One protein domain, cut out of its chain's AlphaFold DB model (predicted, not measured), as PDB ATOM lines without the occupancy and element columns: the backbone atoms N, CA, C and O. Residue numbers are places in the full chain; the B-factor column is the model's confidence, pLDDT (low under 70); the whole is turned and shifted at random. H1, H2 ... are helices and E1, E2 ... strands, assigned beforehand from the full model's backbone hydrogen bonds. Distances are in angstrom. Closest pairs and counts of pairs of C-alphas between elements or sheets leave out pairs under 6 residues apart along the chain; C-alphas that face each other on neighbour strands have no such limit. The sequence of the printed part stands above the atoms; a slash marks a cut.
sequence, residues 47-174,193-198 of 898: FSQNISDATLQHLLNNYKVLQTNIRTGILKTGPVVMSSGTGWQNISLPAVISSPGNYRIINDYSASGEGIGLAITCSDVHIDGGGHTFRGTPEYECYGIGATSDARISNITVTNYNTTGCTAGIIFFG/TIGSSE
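AT A GLANCE: This is residues 47 to 174 and 193 to 198 of the 898 residues of the protein "PKD domain-containing protein" of Methanomicrobiales archaeon HGW-Methanomicrobiales-4 (UniProt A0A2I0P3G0). The chain winds in a short solenoid of stacked turns, three-sided, with its neighbour strands parallel: E1, E3, E5 and the end of E7 make one side, E2, E4, the start of E7, E9 and E10 the next, and the short pair E6 and E8 the third. One long helix, H1, packs with residues 63 to 74 on the outside of the side that holds E4, E7 and E9, while residues 47 to 62 stick out as an arm. The 134 printed residues hold H1 and then strands E1 to E10 in order; eight strands form a branched sheet, E6 and E8 a parallel sheet of two, and the class is mixed, helices and strands. The whole is compact by its radius of gyration of the C-alphas, 15.6 A, yet elongated, spanning 57 by 30 by 26 A.

IN THESE COORDINATES: Find C-alpha 53 at (-21.691, -9.333, 28.538); from there H1, residues 53 to 74, runs 32.0 A to C-alpha 74 at (-0.771, -27.460, 12.428). After a long link come E1, residues 88 to 91, E2, 95 to 97, E3, 101 to 105, E4, 115 to 120, E5, 125 to 128, and E6, 133 to 135. E7, residues 142 to 159, measures 19.6 A from end to end and bends by 156 degrees at residue 154. E8, 162 to 164, E9, 168 to 174 and 16.2 A long, and E10, 193 to 195, follow; E10 ends at C-alpha 195, (-10.102, -13.067, 13.071).

HOW THE PARTS SIT: Start at E7, which has three neighbours in the twisted branched sheet. E4 lies on one side of it, with N 120 and O 146 2.8 A apart, and E9 on the other side, with N 147 and O 171 2.8 A apart. Past the bend, E7 pairs with E5, where N 127 and O 157 are 2.8 A apart. Go outward to E3 beside E5, N 103 to O 126 2.8 A, then to edge strand E1 beside E3, N 91 to O 104 2.8 A. Edge strand E2 is beside E4, N 97 to O 119 2.8 A, and edge strand E10 beside E9, N 193 to O 170 2.8 A. In the small sheet, N 134 of E6 and O 162 of E8 are 2.9 A apart. H1 is on the branched sheet; its closest C-alphas to E4 are Gly 73 and Gly 115, 5.5 A. In H1 every O i to N i+4 pair is within hydrogen-bond range. H1 and E6 are apart.

THE WHOLE: Look for the C-alphas farthest apart at Phe 47 and Ser 84, 58.9 A. Residues 175 to 192 are not printed, and C-alphas 174 and 193 are 11.3 A apart across this cut. The link from H1 to E1, 13 residues, is long. Mean pLDDT of the printed part is 81.5, with 32 residues under 70, among them residues 47 to 67.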
ATOM      1  N   PHE A  47     -37.086  -5.557  26.640       41.62
ATOM      2  CA  PHE A  47     -35.787  -5.550  25.946       41.62
ATOM      3  C   PHE A  47     -34.602  -6.050  26.781       41.62
ATOM      4  O   PHE A  47     -33.453  -5.905  26.370       41.62
ATOM      5  N   SER A  48     -34.841  -6.723  27.916       28.56
ATOM      6  CA  SER A  48     -33.774  -7.346  28.714       28.56
ATOM      7  C   SER A  48     -33.255  -8.653  28.086       28.56
ATOM      8  O   SER A  48     -33.181  -9.698  28.732       28.56
ATOM      9  N   GLN A  49     -32.897  -8.619  26.810       37.53
ATOM     10  CA  GLN A  49     -31.900  -9.528  26.268       37.53
ATOM     11  C   GLN A  49     -30.808  -8.686  25.626       37.53
ATOM     12  O   GLN A  49     -30.555  -8.757  24.428       37.53
ATOM     13  N   ASN A  50     -30.096  -7.931  26.472       36.91
ATOM     14  CA  ASN A  50     -28.663  -7.811  26.257       36.91
ATOM     15  C   ASN A  50     -28.178  -9.240  26.019       36.91
ATOM     16  O   ASN A  50     -28.352 -10.093  26.898       36.91
ATOM     17  N   ILE A  51     -27.630  -9.526  24.837       43.28
ATOM     18  CA  ILE A  51     -26.711 -10.652  24.692       43.28
ATOM     19  C   ILE A  51     -25.709 -10.416  25.813       43.28
ATOM     20  O   ILE A  51     -24.963  -9.445  25.760       43.28
ATOM     21  N   SER A  52     -25.850 -11.165  26.908       41.00
ATOM     22  CA  SER A  52     -25.249 -10.763  28.175       41.00
ATOM     23  C   SER A  52     -23.756 -10.537  27.954       41.00
ATOM     24  O   SER A  52     -23.144 -11.306  27.211       41.00
ATOM     25  N   ASP A  53     -23.149  -9.536  28.594       41.16
ATOM     26  CA  ASP A  53     -21.691  -9.333  28.538       41.16
ATOM     27  C   ASP A  53     -20.924 -10.648  28.782       41.16
ATOM     28  O   ASP A  53     -19.833 -10.860  28.259       41.16
ATOM     29  N   ALA A  54     -21.522 -11.581  29.533       43.06
ATOM     30  CA  ALA A  54     -21.028 -12.937  29.731       43.06
ATOM     31  C   ALA A  54     -20.986 -13.792  28.445       43.06
ATOM     32  O   ALA A  54     -19.996 -14.489  28.230       43.06
ATOM     33  N   THR A  55     -22.003 -13.734  27.580       47.41
ATOM     34  CA  THR A  55     -22.026 -14.381  26.254       47.41
ATOM     35  C   THR A  55     -20.968 -13.769  25.332       47.41
ATOM     36  O   THR A  55     -20.203 -14.500  24.706       47.41
ATOM     37  N   LEU A  56     -20.846 -12.438  25.316       47.50
ATOM     38  CA  LEU A  56     -19.850 -11.723  24.508       47.50
ATOM     39  C   LEU A  56     -18.407 -12.034  24.946       47.50
ATOM     40  O   LEU A  56     -17.534 -12.322  24.126       47.50
ATOM     41  N   GLN A  57     -18.147 -12.036  26.255       50.44
ATOM     42  CA  GLN A  57     -16.847 -12.420  26.811       50.44
ATOM     43  C   GLN A  57     -16.540 -13.905  26.593       50.44
ATOM     44  O   GLN A  57     -15.383 -14.270  26.377       50.44
ATOM     45  N   HIS A  58     -17.550 -14.776  26.627       54.09
ATOM     46  CA  HIS A  58     -17.382 -16.187  26.289       54.09
ATOM     47  C   HIS A  58     -16.927 -16.361  24.831       54.09
ATOM     48  O   HIS A  58     -15.934 -17.045  24.583       54.09
ATOM     49  N   LEU A  59     -17.560 -15.643  23.899       53.59
ATOM     50  CA  LEU A  59     -17.179 -15.575  22.487       53.59
ATOM     51  C   LEU A  59     -15.725 -15.125  22.296       53.59
ATOM     52  O   LEU A  59     -14.921 -15.850  21.713       53.59
ATOM     53  N   LEU A  60     -15.341 -13.976  22.856       54.31
ATOM     54  CA  LEU A  60     -13.969 -13.456  22.753       54.31
ATOM     55  C   LEU A  60     -12.918 -14.440  23.303       54.31
ATOM     56  O   LEU A  60     -11.822 -14.575  22.746       54.31
ATOM     57  N   ASN A  61     -13.247 -15.159  24.380       61.50
ATOM     58  CA  ASN A  61     -12.381 -16.195  24.939       61.50
ATOM     59  C   ASN A  61     -12.271 -17.414  24.013       61.50
ATOM     60  O   ASN A  61     -11.159 -17.902  23.791       61.50
ATOM     61  N   ASN A  62     -13.380 -17.859  23.416       64.19
ATOM     62  CA  ASN A  62     -13.393 -18.971  22.465       64.19
ATOM     63  C   ASN A  62     -12.537 -18.676  21.224       64.19
ATOM     64  O   ASN A  62     -11.833 -19.565  20.756       64.19
ATOM     65  N   TYR A  63     -12.490 -17.432  20.736       63.31
ATOM     66  CA  TYR A  63     -11.654 -17.069  19.581       63.31
ATOM     67  C   TYR A  63     -10.148 -17.070  19.877       63.31
ATOM     68  O   TYR A  63      -9.351 -17.524  19.052       63.31
ATOM     69  N   LYS A  64      -9.730 -16.634  21.073       64.88
ATOM     70  CA  LYS A  64      -8.323 -16.756  21.510       64.88
ATOM     71  C   LYS A  64      -7.907 -18.220  21.670       64.88
ATOM     72  O   LYS A  64      -6.780 -18.598  21.328       64.88
ATOM     73  N   VAL A  65      -8.822 -19.055  22.165       67.50
ATOM     74  CA  VAL A  65      -8.634 -20.509  22.233       67.50
ATOM     75  C   VAL A  65      -8.546 -21.100  20.825       67.50
ATOM     76  O   VAL A  65      -7.597 -21.827  20.547       67.50
ATOM     77  N   LEU A  66      -9.433 -20.707  19.906       66.56
ATOM     78  CA  LEU A  66      -9.439 -21.147  18.510       66.56
ATOM     79  C   LEU A  66      -8.099 -20.859  17.818       66.56
ATOM     80  O   LEU A  66      -7.527 -21.752  17.198       66.56
ATOM     81  N   GLN A  67      -7.531 -19.662  17.994       66.81
ATOM     82  CA  GLN A  67      -6.202 -19.331  17.460       66.81
ATOM     83  C   GLN A  67      -5.113 -20.280  17.996       66.81
ATOM     84  O   GLN A  67      -4.240 -20.733  17.251       66.81
ATOM     85  N   THR A  68      -5.165 -20.608  19.287       70.69
ATOM     86  CA  THR A  68      -4.223 -21.536  19.932       70.69
ATOM     87  C   THR A  68      -4.416 -22.973  19.429       70.69
ATOM     88  O   THR A  68      -3.438 -23.682  19.169       70.69
ATOM     89  N   ASN A  69      -5.664 -23.395  19.225       69.69
ATOM     90  CA  ASN A  69      -6.020 -24.723  18.730       69.69
ATOM     91  C   ASN A  69      -5.617 -24.907  17.264       69.69
ATOM     92  O   ASN A  69      -5.080 -25.952  16.910       69.69
ATOM     93  N   ILE A  70      -5.753 -23.877  16.423       68.50
ATOM     94  CA  ILE A  70      -5.246 -23.912  15.044       68.50
ATOM     95  C   ILE A  70      -3.721 -24.058  15.058       68.50
ATOM     96  O   ILE A  70      -3.181 -24.944  14.398       68.50
ATOM     97  N   ARG A  71      -3.013 -23.255  15.864       71.88
ATOM     98  CA  ARG A  71      -1.543 -23.331  15.982       71.88
ATOM     99  C   ARG A  71      -1.062 -24.717  16.414       71.88
ATOM    100  O   ARG A  71      -0.112 -25.245  15.842       71.88
ATOM    101  N   THR A  72      -1.716 -25.323  17.405       70.81
ATOM    102  CA  THR A  72      -1.384 -26.684  17.857       70.81
ATOM    103  C   THR A  72      -1.840 -27.760  16.864       70.81
ATOM    104  O   THR A  72      -1.164 -28.779  16.719       70.81
ATOM    105  N   GLY A  73      -2.926 -27.523  16.124       66.31
ATOM    106  CA  GLY A  73      -3.452 -28.387  15.066       66.31
ATOM    107  C   GLY A  73      -2.567 -28.464  13.818       66.31
ATOM    108  O   GLY A  73      -2.520 -29.518  13.182       66.31
ATOM    109  N   ILE A  74      -1.780 -27.424  13.509       69.62
ATOM    110  CA  ILE A  74      -0.771 -27.460  12.428       69.62
ATOM    111  C   ILE A  74       0.216 -28.617  12.645       69.62
ATOM    112  O   ILE A  74       0.572 -29.316  11.699       69.62
ATOM    113  N   LEU A  75       0.592 -28.898  13.898       64.19
ATOM    114  CA  LEU A  75       1.475 -30.024  14.242       64.19
ATOM    115  C   LEU A  75       0.824 -31.400  14.010       64.19
ATOM    116  O   LEU A  75       1.529 -32.403  13.934       64.19
ATOM    117  N   LYS A  76      -0.510 -31.445  13.915       68.94
ATOM    118  CA  LYS A  76      -1.321 -32.642  13.651       68.94
ATOM    119  C   LYS A  76      -1.783 -32.727  12.181       68.94
ATOM    120  O   LYS A  76      -2.604 -33.577  11.852       68.94
ATOM    121  N   THR A  77      -1.284 -31.844  11.310       78.62
ATOM    122  CA  THR A  77      -1.629 -31.773   9.877       78.62
ATOM    123  C   THR A  77      -0.719 -32.688   9.032       78.62
ATOM    124  O   THR A  77       0.205 -33.316   9.546       78.62
ATOM    125  N   GLY A  78      -0.998 -32.806   7.729       80.00
ATOM    126  CA  GLY A  78      -0.195 -33.573   6.774       80.00
ATOM    127  C   GLY A  78       1.160 -32.946   6.405       80.00
ATOM    128  O   GLY A  78       1.616 -32.004   7.050       80.00
ATOM    129  N   PRO A  79       1.855 -33.479   5.383       84.56
ATOM    130  CA  PRO A  79       3.218 -33.068   5.056       84.56
ATOM    131  C   PRO A  79       3.313 -31.604   4.604       84.56
ATOM    132  O   PRO A  79       2.399 -31.062   3.980       84.56
ATOM    133  N   VAL A  80       4.472 -30.994   4.870       85.75
ATOM    134  CA  VAL A  80       4.827 -29.673   4.341       85.75
ATOM    135  C   VAL A  80       5.055 -29.770   2.835       85.75
ATOM    136  O   VAL A  80       5.886 -30.554   2.372       85.75
ATOM    137  N   VAL A  81       4.338 -28.948   2.076       84.81
ATOM    138  CA  VAL A  81       4.463 -28.806   0.627       84.81
ATOM    139  C   VAL A  81       5.227 -27.520   0.331       84.81
ATOM    140  O   VAL A  81       4.817 -26.430   0.729       84.81
ATOM    141  N   MET A  82       6.340 -27.649  -0.391       76.31
ATOM    142  CA  MET A  82       7.116 -26.515  -0.893       76.31
ATOM    143  C   MET A  82       6.877 -26.326  -2.389       76.31
ATOM    144  O   MET A  82       6.860 -27.294  -3.148       76.31
ATOM    145  N   SER A  83       6.711 -25.072  -2.798       72.19
ATOM    146  CA  SER A  83       6.470 -24.677  -4.180       72.19
ATOM    147  C   SER A  83       7.652 -25.035  -5.085       72.19
ATOM    148  O   SER A  83       8.797 -24.704  -4.777       72.19
ATOM    149  N   SER A  84       7.380 -25.655  -6.238       64.06
ATOM    150  CA  SER A  84       8.373 -25.912  -7.291       64.06
ATOM    151  C   SER A  84       8.402 -24.851  -8.408       64.06
ATOM    152  O   SER A  84       9.068 -25.070  -9.421       64.06
ATOM    153  N   GLY A  85       7.673 -23.730  -8.284       66.25
ATOM    154  CA  GLY A  85       7.623 -22.665  -9.301       66.25
ATOM    155  C   GLY A  85       6.317 -21.853  -9.319       66.25
ATOM    156  O   GLY A  85       5.506 -21.940  -8.406       66.25
ATOM    157  N   THR A  86       6.097 -21.060 -10.376       69.62
ATOM    158  CA  THR A  86       4.954 -20.123 -10.499       69.62
ATOM    159  C   THR A  86       3.659 -20.742 -11.056       69.62
ATOM    160  O   THR A  86       2.641 -20.059 -11.148       69.62
ATOM    161  N   GLY A  87       3.681 -22.015 -11.465       84.31
ATOM    162  CA  GLY A  87       2.508 -22.735 -11.981       84.31
ATOM    163  C   GLY A  87       1.650 -23.373 -10.882       84.31
ATOM    164  O   GLY A  87       2.077 -23.461  -9.733       84.31
ATOM    165  N   TRP A  88       0.458 -23.849 -11.257       91.50
ATOM    166  CA  TRP A  88      -0.420 -24.626 -10.374       91.50
ATOM    167  C   TRP A  88       0.219 -25.957  -9.974       91.50
ATOM    168  O   TRP A  88       0.711 -26.699 -10.829       91.50
ATOM    169  N   GLN A  89       0.172 -26.273  -8.683       91.44
ATOM    170  CA  GLN A  89       0.732 -27.493  -8.109       91.44
ATOM    171  C   GLN A  89      -0.358 -28.316  -7.436       91.44
ATOM    172  O   GLN A  89      -1.079 -27.822  -6.576       91.44
ATOM    173  N   ASN A  90      -0.469 -29.585  -7.814       93.38
ATOM    174  CA  ASN A  90      -1.442 -30.478  -7.202       93.38
ATOM    175  C   ASN A  90      -1.000 -30.867  -5.787       93.38
ATOM    176  O   ASN A  90       0.149 -31.265  -5.586       93.38
ATOM    177  N   ILE A  91      -1.927 -30.808  -4.835       93.75
ATOM    178  CA  ILE A  91      -1.727 -31.206  -3.441       93.75
ATOM    179  C   ILE A  91      -2.824 -32.169  -3.002       93.75
ATOM    180  O   ILE A  91      -3.972 -32.070  -3.441       93.75
ATOM    181  N   SER A  92      -2.472 -33.093  -2.112       93.19
ATOM    182  CA  SER A  92      -3.443 -33.975  -1.470       93.19
ATOM    183  C   SER A  92      -3.657 -33.577  -0.018       93.19
ATOM    184  O   SER A  92      -2.688 -33.289   0.678       93.19
ATOM    185  N   LEU A  93      -4.910 -33.581   0.439       92.25
ATOM    186  CA  LEU A  93      -5.239 -33.345   1.846       92.25
ATOM    187  C   LEU A  93      -4.931 -34.597   2.700       92.25
ATOM    188  O   LEU A  93      -5.191 -35.712   2.228       92.25
ATOM    189  N   PRO A  94      -4.439 -34.436   3.946       92.38
ATOM    190  CA  PRO A  94      -4.118 -33.168   4.591       92.38
ATOM    191  C   PRO A  94      -2.739 -32.629   4.167       92.38
ATOM    192  O   PRO A  94      -1.863 -33.414   3.810       92.38
ATOM    193  N   ALA A  95      -2.511 -31.313   4.237       92.06
ATOM    194  CA  ALA A  95      -1.231 -30.696   3.855       92.06
ATOM    195  C   ALA A  95      -0.927 -29.388   4.610       92.06
ATOM    196  O   ALA A  95      -1.830 -28.723   5.118       92.06
ATOM    197  N   VAL A  96       0.351 -28.997   4.649       92.75
ATOM    198  CA  VAL A  96       0.805 -27.688   5.149       92.75
ATOM    199  C   VAL A  96       1.496 -26.925   4.021       92.75
ATOM    200  O   VAL A  96       2.486 -27.399   3.470       92.75
ATOM    201  N   ILE A  97       1.014 -25.729   3.693       92.69
ATOM    202  CA  ILE A  97       1.654 -24.804   2.753       92.69
ATOM    203  C   ILE A  97       2.463 -23.783   3.549       92.69
ATOM    204  O   ILE A  97       1.930 -23.034   4.374       92.69
ATOM    205  N   SER A  98       3.767 -23.757   3.285       90.88
ATOM    206  CA  SER A  98       4.720 -22.849   3.935       90.88
ATOM    207  C   SER A  98       5.585 -22.071   2.939       90.88
ATOM    208  O   SER A  98       6.622 -21.525   3.313       90.88
ATOM    209  N   SER A  99       5.203 -22.049   1.659       91.69
ATOM    210  CA  SER A  99       5.860 -21.264   0.609       91.69
ATOM    211  C   SER A  99       4.829 -20.644  -0.344       91.69
ATOM    212  O   SER A  99       3.847 -21.323  -0.640       91.69
ATOM    213  N   PRO A 100       5.069 -19.436  -0.885       94.56
ATOM    214  CA  PRO A 100       4.204 -18.814  -1.890       94.56
ATOM    215  C   PRO A 100       3.952 -19.693  -3.121       94.56
ATOM    216  O   PRO A 100       4.863 -20.385  -3.598       94.56
ATOM    217  N   GLY A 101       2.749 -19.621  -3.693       94.25
ATOM    218  CA  GLY A 101       2.420 -20.358  -4.913       94.25
ATOM    219  C   GLY A 101       0.930 -20.553  -5.187       94.25
ATOM    220  O   GLY A 101       0.064 -20.106  -4.438       94.25
ATOM    221  N   ASN A 102       0.657 -21.254  -6.288       94.75
ATOM    222  CA  ASN A 102      -0.686 -21.633  -6.724       94.75
ATOM    223  C   ASN A 102      -0.862 -23.143  -6.527       94.75
ATOM    224  O   ASN A 102      -0.069 -23.925  -7.059       94.75
ATOM    225  N   TYR A 103      -1.895 -23.566  -5.804       95.94
ATOM    226  CA  TYR A 103      -2.088 -24.956  -5.395       95.94
ATOM    227  C   TYR A 103      -3.499 -25.454  -5.696       95.94
ATOM    228  O   TYR A 103      -4.478 -24.774  -5.417       95.94
ATOM    229  N   ARG A 104      -3.609 -26.667  -6.240       95.88
ATOM    230  CA  ARG A 104      -4.884 -27.318  -6.548       95.88
ATOM    231  C   ARG A 104      -5.072 -28.561  -5.692       95.88
ATOM    232  O   ARG A 104      -4.231 -29.460  -5.730       95.88
ATOM    233  N   ILE A 105      -6.177 -28.641  -4.960       96.88
ATOM    234  CA  ILE A 105      -6.554 -29.855  -4.228       96.88
ATOM    235  C   ILE A 105      -7.051 -30.899  -5.236       96.88
ATOM    236  O   ILE A 105      -7.760 -30.558  -6.180       96.88
ATOM    237  N   ILE A 106      -6.649 -32.163  -5.072       96.00
ATOM    238  CA  ILE A 106      -6.982 -33.249  -6.020       96.00
ATOM    239  C   ILE A 106      -7.687 -34.459  -5.386       96.00
ATOM    240  O   ILE A 106      -7.810 -35.506  -6.028       96.00
ATOM    241  N   ASN A 107      -8.105 -34.369  -4.123       95.56
ATOM    242  CA  ASN A 107      -8.819 -35.450  -3.451       95.56
ATOM    243  C   ASN A 107      -9.800 -34.946  -2.394       95.56
ATOM    244  O   ASN A 107      -9.526 -33.988  -1.675       95.56
ATOM    245  N   ASP A 108     -10.886 -35.699  -2.231       95.94
ATOM    246  CA  ASP A 108     -11.675 -35.666  -1.006       95.94
ATOM    247  C   ASP A 108     -10.883 -36.322   0.133       95.94
ATOM    248  O   ASP A 108     -10.053 -37.216  -0.091       95.94
ATOM    249  N   TYR A 109     -11.158 -35.913   1.368       93.00
ATOM    250  CA  TYR A 109     -10.507 -36.477   2.546       93.00
ATOM    251  C   TYR A 109     -11.478 -36.599   3.717       93.00
ATOM    252  O   TYR A 109     -12.252 -35.682   3.962       93.00
ATOM    253  N   SER A 110     -11.408 -37.706   4.458       91.38
ATOM    254  CA  SER A 110     -12.160 -37.912   5.699       91.38
ATOM    255  C   SER A 110     -11.193 -38.025   6.871       91.38
ATOM    256  O   SER A 110     -10.385 -38.954   6.909       91.38
ATOM    257  N   ALA A 111     -11.274 -37.089   7.814       84.94
ATOM    258  CA  ALA A 111     -10.442 -37.090   9.009       84.94
ATOM    259  C   ALA A 111     -10.849 -38.209   9.985       84.94
ATOM    260  O   ALA A 111     -11.997 -38.649  10.009       84.94
ATOM    261  N   SER A 112      -9.902 -38.658  10.810       78.69
ATOM    262  CA  SER A 112     -10.147 -39.565  11.936       78.69
ATOM    263  C   SER A 112      -9.582 -38.937  13.214       78.69
ATOM    264  O   SER A 112      -8.431 -39.197  13.568       78.69
ATOM    265  N   GLY A 113     -10.362 -38.076  13.875       75.50
ATOM    266  CA  GLY A 113      -9.935 -37.328  15.063       75.50
ATOM    267  C   GLY A 113      -9.665 -35.843  14.793       75.50
ATOM    268  O   GLY A 113     -10.056 -35.305  13.760       75.50
ATOM    269  N   GLU A 114      -8.994 -35.175  15.733       75.69
ATOM    270  CA  GLU A 114      -8.636 -33.753  15.613       75.69
ATOM    271  C   GLU A 114      -7.643 -33.498  14.469       75.69
ATOM    272  O   GLU A 114      -6.680 -34.251  14.302       75.69
ATOM    273  N   GLY A 115      -7.816 -32.402  13.725       75.62
ATOM    274  CA  GLY A 115      -6.868 -32.032  12.670       75.62
ATOM    275  C   GLY A 115      -7.333 -30.914  11.739       75.62
ATOM    276  O   GLY A 115      -8.504 -30.534  11.726       75.62
ATOM    277  N   ILE A 116      -6.390 -30.403  10.945       86.00
ATOM    278  CA  ILE A 116      -6.630 -29.409   9.893       86.00
ATOM    279  C   ILE A 116      -6.458 -30.099   8.534       86.00
ATOM    280  O   ILE A 116      -5.484 -30.825   8.331       86.00
ATOM    281  N   GLY A 117      -7.390 -29.886   7.604       89.75
ATOM    282  CA  GLY A 117      -7.267 -30.372   6.231       89.75
ATOM    283  C   GLY A 117      -6.108 -29.701   5.501       89.75
ATOM    284  O   GLY A 117      -5.190 -30.369   5.037       89.75
ATOM    285  N   LEU A 118      -6.108 -28.373   5.435       93.31
ATOM    286  CA  LEU A 118      -5.019 -27.597   4.846       93.31
ATOM    287  C   LEU A 118      -4.605 -26.459   5.775       93.31
ATOM    288  O   LEU A 118      -5.415 -25.592   6.092       93.31
ATOM    289  N   ALA A 119      -3.340 -26.428   6.177       92.25
ATOM    290  CA  ALA A 119      -2.775 -25.292   6.895       92.25
ATOM    291  C   ALA A 119      -1.994 -24.383   5.939       92.25
ATOM    292  O   ALA A 119      -1.169 -24.870   5.166       92.25
ATOM    293  N   ILE A 120      -2.206 -23.071   6.017       92.75
ATOM    294  CA  ILE A 120      -1.476 -22.055   5.248       92.75
ATOM    295  C   ILE A 120      -0.737 -21.152   6.233       92.75
ATOM    296  O   ILE A 120      -1.350 -20.552   7.113       92.75
ATOM    297  N   THR A 121       0.586 -21.069   6.091       91.69
ATOM    298  CA  THR A 121       1.472 -20.407   7.072       91.69
ATOM    299  C   THR A 121       2.344 -19.299   6.477       91.69
ATOM    300  O   THR A 121       3.193 -18.743   7.169       91.69
ATOM    301  N   CYS A 122       2.148 -18.955   5.202       92.31
ATOM    302  CA  CYS A 122       2.897 -17.917   4.494       92.31
ATOM    303  C   CYS A 122       1.982 -17.064   3.604       92.31
ATOM    304  O   CYS A 122       0.870 -17.477   3.289       92.31
ATOM    305  N   SER A 123       2.480 -15.903   3.173       95.62
ATOM    306  CA  SER A 123       1.807 -15.006   2.220       95.62
ATOM    307  C   SER A 123       1.828 -15.527   0.776       95.62
ATOM    308  O   SER A 123       2.606 -16.427   0.450       95.62
ATOM    309  N   ASP A 124       1.024 -14.894  -0.085       95.75
ATOM    310  CA  ASP A 124       0.990 -15.076  -1.544       95.75
ATOM    311  C   ASP A 124       0.635 -16.513  -1.963       95.75
ATOM    312  O   ASP A 124       1.373 -17.186  -2.696       95.75
ATOM    313  N   VAL A 125      -0.509 -16.994  -1.472       96.38
ATOM    314  CA  VAL A 125      -0.999 -18.363  -1.683       96.38
ATOM    315  C   VAL A 125      -2.377 -18.331  -2.329       96.38
ATOM    316  O   VAL A 125      -3.305 -17.745  -1.782       96.38
ATOM    317  N   HIS A 126      -2.528 -19.028  -3.455       96.38
ATOM    318  CA  HIS A 126      -3.820 -19.218  -4.117       96.38
ATOM    319  C   HIS A 126      -4.183 -20.701  -4.122       96.38
ATOM    320  O   HIS A 126      -3.398 -21.531  -4.590       96.38
ATOM    321  N   ILE A 127      -5.369 -21.031  -3.616       97.44
ATOM    322  CA  ILE A 127      -5.911 -22.387  -3.544       97.44
ATOM    323  C   ILE A 127      -7.124 -22.504  -4.463       97.44
ATOM    324  O   ILE A 127      -8.083 -21.757  -4.311       97.44
ATOM    325  N   ASP A 128      -7.095 -23.490  -5.356       97.25
ATOM    326  CA  ASP A 128      -8.267 -24.003  -6.074       97.25
ATOM    327  C   ASP A 128      -8.630 -25.357  -5.460       97.25
ATOM    328  O   ASP A 128      -7.886 -26.340  -5.580       97.25
ATOM    329  N   GLY A 129      -9.757 -25.410  -4.759       96.06
ATOM    330  CA  GLY A 129     -10.233 -26.619  -4.104       96.06
ATOM    331  C   GLY A 129     -10.725 -27.693  -5.076       96.06
ATOM    332  O   GLY A 129     -10.896 -28.839  -4.663       96.06
ATOM    333  N   GLY A 130     -10.939 -27.372  -6.356       94.44
ATOM    334  CA  GLY A 130     -11.402 -28.327  -7.366       94.44
ATOM    335  C   GLY A 130     -12.791 -28.927  -7.097       94.44
ATOM    336  O   GLY A 130     -13.136 -29.938  -7.705       94.44
ATOM    337  N   GLY A 131     -13.575 -28.350  -6.182       93.38
ATOM    338  CA  GLY A 131     -14.846 -28.888  -5.687       93.38
ATOM    339  C   GLY A 131     -14.681 -30.039  -4.688       93.38
ATOM    340  O   GLY A 131     -15.669 -30.666  -4.290       93.38
ATOM    341  N   HIS A 132     -13.447 -30.337  -4.275       97.06
ATOM    342  CA  HIS A 132     -13.164 -31.416  -3.339       97.06
ATOM    343  C   HIS A 132     -13.642 -31.095  -1.927       97.06
ATOM    344  O   HIS A 132     -13.676 -29.942  -1.496       97.06
ATOM    345  N   THR A 133     -14.019 -32.151  -1.206       95.62
ATOM    346  CA  THR A 133     -14.608 -32.052   0.130       95.62
ATOM    347  C   THR A 133     -13.677 -32.592   1.205       95.62
ATOM    348  O   THR A 133     -13.300 -33.767   1.185       95.62
ATOM    349  N   PHE A 134     -13.406 -31.771   2.218       94.19
ATOM    350  CA  PHE A 134     -12.875 -32.244   3.494       94.19
ATOM    351  C   PHE A 134     -14.016 -32.600   4.453       94.19
ATOM    352  O   PHE A 134     -14.893 -31.787   4.748       94.19
ATOM    353  N   ARG A 135     -14.022 -33.839   4.937       92.19
ATOM    354  CA  ARG A 135     -15.030 -34.406   5.834       92.19
ATOM    355  C   ARG A 135     -14.415 -34.545   7.224       92.19
ATOM    356  O   ARG A 135     -13.585 -35.423   7.455       92.19
ATOM    357  N   GLY A 136     -14.792 -33.651   8.126       85.81
ATOM    358  CA  GLY A 136     -14.411 -33.701   9.530       85.81
ATOM    359  C   GLY A 136     -15.180 -34.772  10.301       85.81
ATOM    360  O   GLY A 136     -16.167 -35.338   9.822       85.81
ATOM    361  N   THR A 137     -14.719 -35.041  11.518       77.75
ATOM    362  CA  THR A 137     -15.433 -35.856  12.504       77.75
ATOM    363  C   THR A 137     -16.089 -34.930  13.530       77.75
ATOM    364  O   THR A 137     -15.350 -34.331  14.310       77.75
ATOM    365  N   PRO A 138     -17.435 -34.824  13.579       65.44
ATOM    366  CA  PRO A 138     -18.145 -33.855  14.428       65.44
ATOM    367  C   PRO A 138     -17.809 -33.928  15.926       65.44
ATOM    368  O   PRO A 138     -17.923 -32.936  16.639       65.44
ATOM    369  N   GLU A 139     -17.371 -35.097  16.402       67.00
ATOM    370  CA  GLU A 139     -16.974 -35.340  17.796       67.00
ATOM    371  C   GLU A 139     -15.644 -34.656  18.182       67.00
ATOM    372  O   GLU A 139     -15.398 -34.405  19.360       67.00
ATOM    373  N   TYR A 140     -14.795 -34.307  17.209       70.38
ATOM    374  CA  TYR A 140     -13.447 -33.766  17.423       70.38
ATOM    375  C   TYR A 140     -13.315 -32.332  16.894       70.38
ATOM    376  O   TYR A 140     -14.174 -31.827  16.174       70.38
ATOM    377  N   GLU A 141     -12.250 -31.629  17.284       76.56
ATOM    378  CA  GLU A 141     -11.902 -30.340  16.676       76.56
ATOM    379  C   GLU A 141     -11.293 -30.547  15.282       76.56
ATOM    380  O   GLU A 141     -10.119 -30.897  15.139       76.56
ATOM    381  N   CYS A 142     -12.110 -30.354  14.245       80.94
ATOM    382  CA  CYS A 142     -11.702 -30.496  12.848       80.94
ATOM    383  C   CYS A 142     -11.874 -29.176  12.096       80.94
ATOM    384  O   CYS A 142     -12.948 -28.576  12.138       80.94
ATOM    385  N   TYR A 143     -10.853 -28.772  11.348       86.19
ATOM    386  CA  TYR A 143     -10.856 -27.529  10.578       86.19
ATOM    387  C   TYR A 143     -10.560 -27.831   9.107       86.19
ATOM    388  O   TYR A 143      -9.635 -28.588   8.815       86.19
ATOM    389  N   GLY A 144     -11.332 -27.277   8.171       90.62
ATOM    390  CA  GLY A 144     -11.115 -27.522   6.743       90.62
ATOM    391  C   GLY A 144      -9.823 -26.880   6.241       90.62
ATOM    392  O   GLY A 144      -8.852 -27.586   5.972       90.62
ATOM    393  N   ILE A 145      -9.805 -25.551   6.127       93.19
ATOM    394  CA  ILE A 145      -8.598 -24.767   5.814       93.19
ATOM    395  C   ILE A 145      -8.345 -23.769   6.939       93.19
ATOM    396  O   ILE A 145      -9.256 -23.047   7.334       93.19
ATOM    397  N   GLY A 146      -7.113 -23.708   7.439       91.06
ATOM    398  CA  GLY A 146      -6.676 -22.708   8.411       91.06
ATOM    399  C   GLY A 146      -5.493 -21.904   7.883       91.06
ATOM    400  O   GLY A 146      -4.409 -22.456   7.706       91.06
ATOM    401  N   ALA A 147      -5.682 -20.606   7.663       91.44
ATOM    402  CA  ALA A 147      -4.619 -19.666   7.323       91.44
ATOM    403  C   ALA A 147      -4.238 -18.844   8.559       91.44
ATOM    404  O   ALA A 147      -5.032 -18.039   9.050       91.44
ATOM    405  N   THR A 148      -3.034 -19.070   9.090       86.56
ATOM    406  CA  THR A 148      -2.518 -18.332  10.249       86.56
ATOM    407  C   THR A 148      -0.997 -18.448  10.368       86.56
ATOM    408  O   THR A 148      -0.402 -19.432   9.926       86.56
ATOM    409  N   SER A 149      -0.348 -17.463  10.994       80.69
ATOM    410  CA  SER A 149       1.080 -17.528  11.331       80.69
ATOM    411  C   SER A 149       1.418 -16.707  12.591       80.69
ATOM    412  O   SER A 149       0.539 -16.100  13.208       80.69
ATOM    413  N   ASP A 150       2.691 -16.703  13.007       75.62
ATOM    414  CA  ASP A 150       3.181 -15.837  14.094       75.62
ATOM    415  C   ASP A 150       3.202 -14.348  13.712       75.62
ATOM    416  O   ASP A 150       3.120 -13.487  14.586       75.62
ATOM    417  N   ALA A 151       3.284 -14.050  12.415       82.62
ATOM    418  CA  ALA A 151       3.136 -12.715  11.846       82.62
ATOM    419  C   ALA A 151       1.845 -12.619  11.010       82.62
ATOM    420  O   ALA A 151       1.243 -13.635  10.654       82.62
ATOM    421  N   ARG A 152       1.426 -11.399  10.652       88.12
ATOM    422  CA  ARG A 152       0.361 -11.233   9.652       88.12
ATOM    423  C   ARG A 152       0.842 -11.795   8.315       88.12
ATOM    424  O   ARG A 152       1.958 -11.495   7.882       88.12
ATOM    425  N   ILE A 153       0.012 -12.619   7.689       93.69
ATOM    426  CA  ILE A 153       0.217 -13.115   6.321       93.69
ATOM    427  C   ILE A 153      -0.741 -12.387   5.396       93.69
ATOM    428  O   ILE A 153      -1.741 -11.838   5.845       93.69
ATOM    429  N   SER A 154      -0.441 -12.347   4.105       97.00
ATOM    430  CA  SER A 154      -1.278 -11.600   3.175       97.00
ATOM    431  C   SER A 154      -1.455 -12.263   1.828       97.00
ATOM    432  O   SER A 154      -0.620 -13.083   1.455       97.00
ATOM    433  N   ASN A 155      -2.452 -11.808   1.068       96.69
ATOM    434  CA  ASN A 155      -2.702 -12.254  -0.301       96.69
ATOM    435  C   ASN A 155      -2.971 -13.765  -0.342       96.69
ATOM    436  O   ASN A 155      -2.203 -14.540  -0.919       96.69
ATOM    437  N   ILE A 156      -4.013 -14.172   0.390       98.19
ATOM    438  CA  ILE A 156      -4.446 -15.565   0.513       98.19
ATOM    439  C   ILE A 156      -5.803 -15.705  -0.163       98.19
ATOM    440  O   ILE A 156      -6.776 -15.110   0.293       98.19
ATOM    441  N   THR A 157      -5.872 -16.528  -1.204       98.12
ATOM    442  CA  THR A 157      -7.109 -16.806  -1.940       98.12
ATOM    443  C   THR A 157      -7.477 -18.276  -1.793       98.12
ATOM    444  O   THR A 157      -6.636 -19.153  -1.999       98.12
ATOM    445  N   VAL A 158      -8.737 -18.557  -1.471       98.31
ATOM    446  CA  VAL A 158      -9.316 -19.904  -1.440       98.31
ATOM    447  C   VAL A 158     -10.581 -19.911  -2.282       98.31
ATOM    448  O   VAL A 158     -11.535 -19.217  -1.949       98.31
ATOM    449  N   THR A 159     -10.611 -20.726  -3.336       98.00
ATOM    450  CA  THR A 159     -11.797 -20.874  -4.184       98.00
ATOM    451  C   THR A 159     -12.241 -22.322  -4.336       98.00
ATOM    452  O   THR A 159     -11.428 -23.241  -4.203       98.00
ATOM    453  N   ASN A 160     -13.526 -22.542  -4.646       96.75
ATOM    454  CA  ASN A 160     -14.053 -23.837  -5.101       96.75
ATOM    455  C   ASN A 160     -13.746 -25.006  -4.138       96.75
ATOM    456  O   ASN A 160     -13.252 -26.062  -4.544       96.75
ATOM    457  N   TYR A 161     -13.976 -24.806  -2.841       96.81
ATOM    458  CA  TYR A 161     -13.620 -25.759  -1.787       96.81
ATOM    459  C   TYR A 161     -14.812 -26.108  -0.900       96.81
ATOM    460  O   TYR A 161     -15.593 -25.236  -0.529       96.81
ATOM    461  N   ASN A 162     -14.923 -27.378  -0.501       96.12
ATOM    462  CA  ASN A 162     -16.065 -27.861   0.265       96.12
ATOM    463  C   ASN A 162     -15.646 -28.460   1.611       96.12
ATOM    464  O   ASN A 162     -14.620 -29.136   1.730       96.12
ATOM    465  N   THR A 163     -16.483 -28.291   2.636       92.44
ATOM    466  CA  THR A 163     -16.293 -28.959   3.932       92.44
ATOM    467  C   THR A 163     -17.582 -29.544   4.467       92.44
ATOM    468  O   THR A 163     -18.655 -28.972   4.284       92.44
ATOM    469  N   THR A 164     -17.478 -30.630   5.231       91.19
ATOM    470  CA  THR A 164     -18.612 -31.123   6.012       91.19
ATOM    471  C   THR A 164     -18.220 -31.700   7.365       91.19
ATOM    472  O   THR A 164     -17.136 -32.261   7.490       91.19
ATOM    473  N   GLY A 165     -19.073 -31.547   8.383       83.69
ATOM    474  CA  GLY A 165     -18.850 -32.135   9.712       83.69
ATOM    475  C   GLY A 165     -17.622 -31.575  10.437       83.69
ATOM    476  O   GLY A 165     -16.961 -32.298  11.179       83.69
ATOM    477  N   CYS A 166     -17.267 -30.317  10.162       81.06
ATOM    478  CA  CYS A 166     -16.100 -29.642  10.734       81.06
ATOM    479  C   CYS A 166     -16.515 -28.671  11.844       81.06
ATOM    480  O   CYS A 166     -17.612 -28.120  11.825       81.06
ATOM    481  N   THR A 167     -15.611 -28.398  12.783       79.88
ATOM    482  CA  THR A 167     -15.765 -27.280  13.721       79.88
ATOM    483  C   THR A 167     -15.801 -25.962  12.956       79.88
ATOM    484  O   THR A 167     -16.753 -25.208  13.119       79.88
ATOM    485  N   ALA A 168     -14.849 -25.735  12.045       83.44
ATOM    486  CA  ALA A 168     -14.955 -24.649  11.080       83.44
ATOM    487  C   ALA A 168     -14.536 -25.058   9.665       83.44
ATOM    488  O   ALA A 168     -13.639 -25.889   9.487       83.44
ATOM    489  N   GLY A 169     -15.208 -24.494   8.660       89.62
ATOM    490  CA  GLY A 169     -14.928 -24.760   7.252       89.62
ATOM    491  C   GLY A 169     -13.619 -24.115   6.803       89.62
ATOM    492  O   GLY A 169     -12.648 -24.816   6.506       89.62
ATOM    493  N   ILE A 170     -13.580 -22.783   6.789       92.50
ATOM    494  CA  ILE A 170     -12.374 -21.997   6.490       92.50
ATOM    495  C   ILE A 170     -12.137 -20.990   7.608       92.50
ATOM    496  O   ILE A 170     -13.070 -20.331   8.062       92.50
ATOM    497  N   ILE A 171     -10.882 -20.857   8.031       90.88
ATOM    498  CA  ILE A 171     -10.464 -19.880   9.029       90.88
ATOM    499  C   ILE A 171      -9.321 -19.038   8.486       90.88
ATOM    500  O   ILE A 171      -8.255 -19.576   8.180       90.88
ATOM    501  N   PHE A 172      -9.509 -17.723   8.447       92.75
ATOM    502  CA  PHE A 172      -8.439 -16.748   8.256       92.75
ATOM    503  C   PHE A 172      -8.189 -16.019   9.573       92.75
ATOM    504  O   PHE A 172      -9.070 -15.338  10.091       92.75
ATOM    505  N   PHE A 173      -6.984 -16.160  10.123       89.44
ATOM    506  CA  PHE A 173      -6.591 -15.467  11.345       89.44
ATOM    507  C   PHE A 173      -5.267 -14.727  11.148       89.44
ATOM    508  O   PHE A 173      -4.223 -15.362  10.960       89.44
ATOM    509  N   GLY A 174      -5.294 -13.396  11.249       89.69
ATOM    510  CA  GLY A 174      -4.140 -12.546  10.949       89.69
ATOM    511  C   GLY A 174      -3.833 -12.462   9.452       89.69
ATOM    512  O   GLY A 174      -2.658 -12.485   9.078       89.69
ATOM    513  N   THR A 193     -14.721 -18.341   9.258       89.25
ATOM    514  CA  THR A 193     -14.273 -17.568  10.422       89.25
ATOM    515  C   THR A 193     -13.130 -16.633  10.052       89.25
ATOM    516  O   THR A 193     -12.103 -17.080   9.543       89.25
ATOM    517  N   ILE A 194     -13.271 -15.347  10.367       90.38
ATOM    518  CA  ILE A 194     -12.260 -14.313  10.141       90.38
ATOM    519  C   ILE A 194     -11.862 -13.694  11.487       90.38
ATOM    520  O   ILE A 194     -12.709 -13.287  12.271       90.38
ATOM    521  N   GLY A 195     -10.572 -13.618  11.797       87.88
ATOM    522  CA  GLY A 195     -10.102 -13.067  13.071       87.88
ATOM    523  C   GLY A 195      -8.888 -12.175  12.895       87.88
ATOM    524  O   GLY A 195      -7.962 -12.548  12.170       87.88
ATOM    525  N   SER A 196      -8.872 -11.005  13.541       87.94
ATOM    526  CA  SER A 196      -7.725 -10.079  13.526       87.94
ATOM    527  C   SER A 196      -7.186  -9.816  12.109       87.94
ATOM    528  O   SER A 196      -5.976  -9.875  11.877       87.94
ATOM    529  N   SER A 197      -8.086  -9.644  11.139       92.12
ATOM    530  CA  SER A 197      -7.789  -9.656   9.699       92.12
ATOM    531  C   SER A 197      -8.330  -8.405   9.012       92.12
ATOM    532  O   SER A 197      -9.257  -7.765   9.509       92.12
ATOM    533  N   GLU A 198      -7.754  -8.061   7.861       95.50
ATOM    534  CA  GLU A 198      -8.074  -6.822   7.149       95.50
ATOM    535  C   GLU A 198      -8.198  -7.024   5.637       95.50
ATOM    536  O   GLU A 198      -7.436  -7.785   5.038       95.50
TER     537      GLU A 198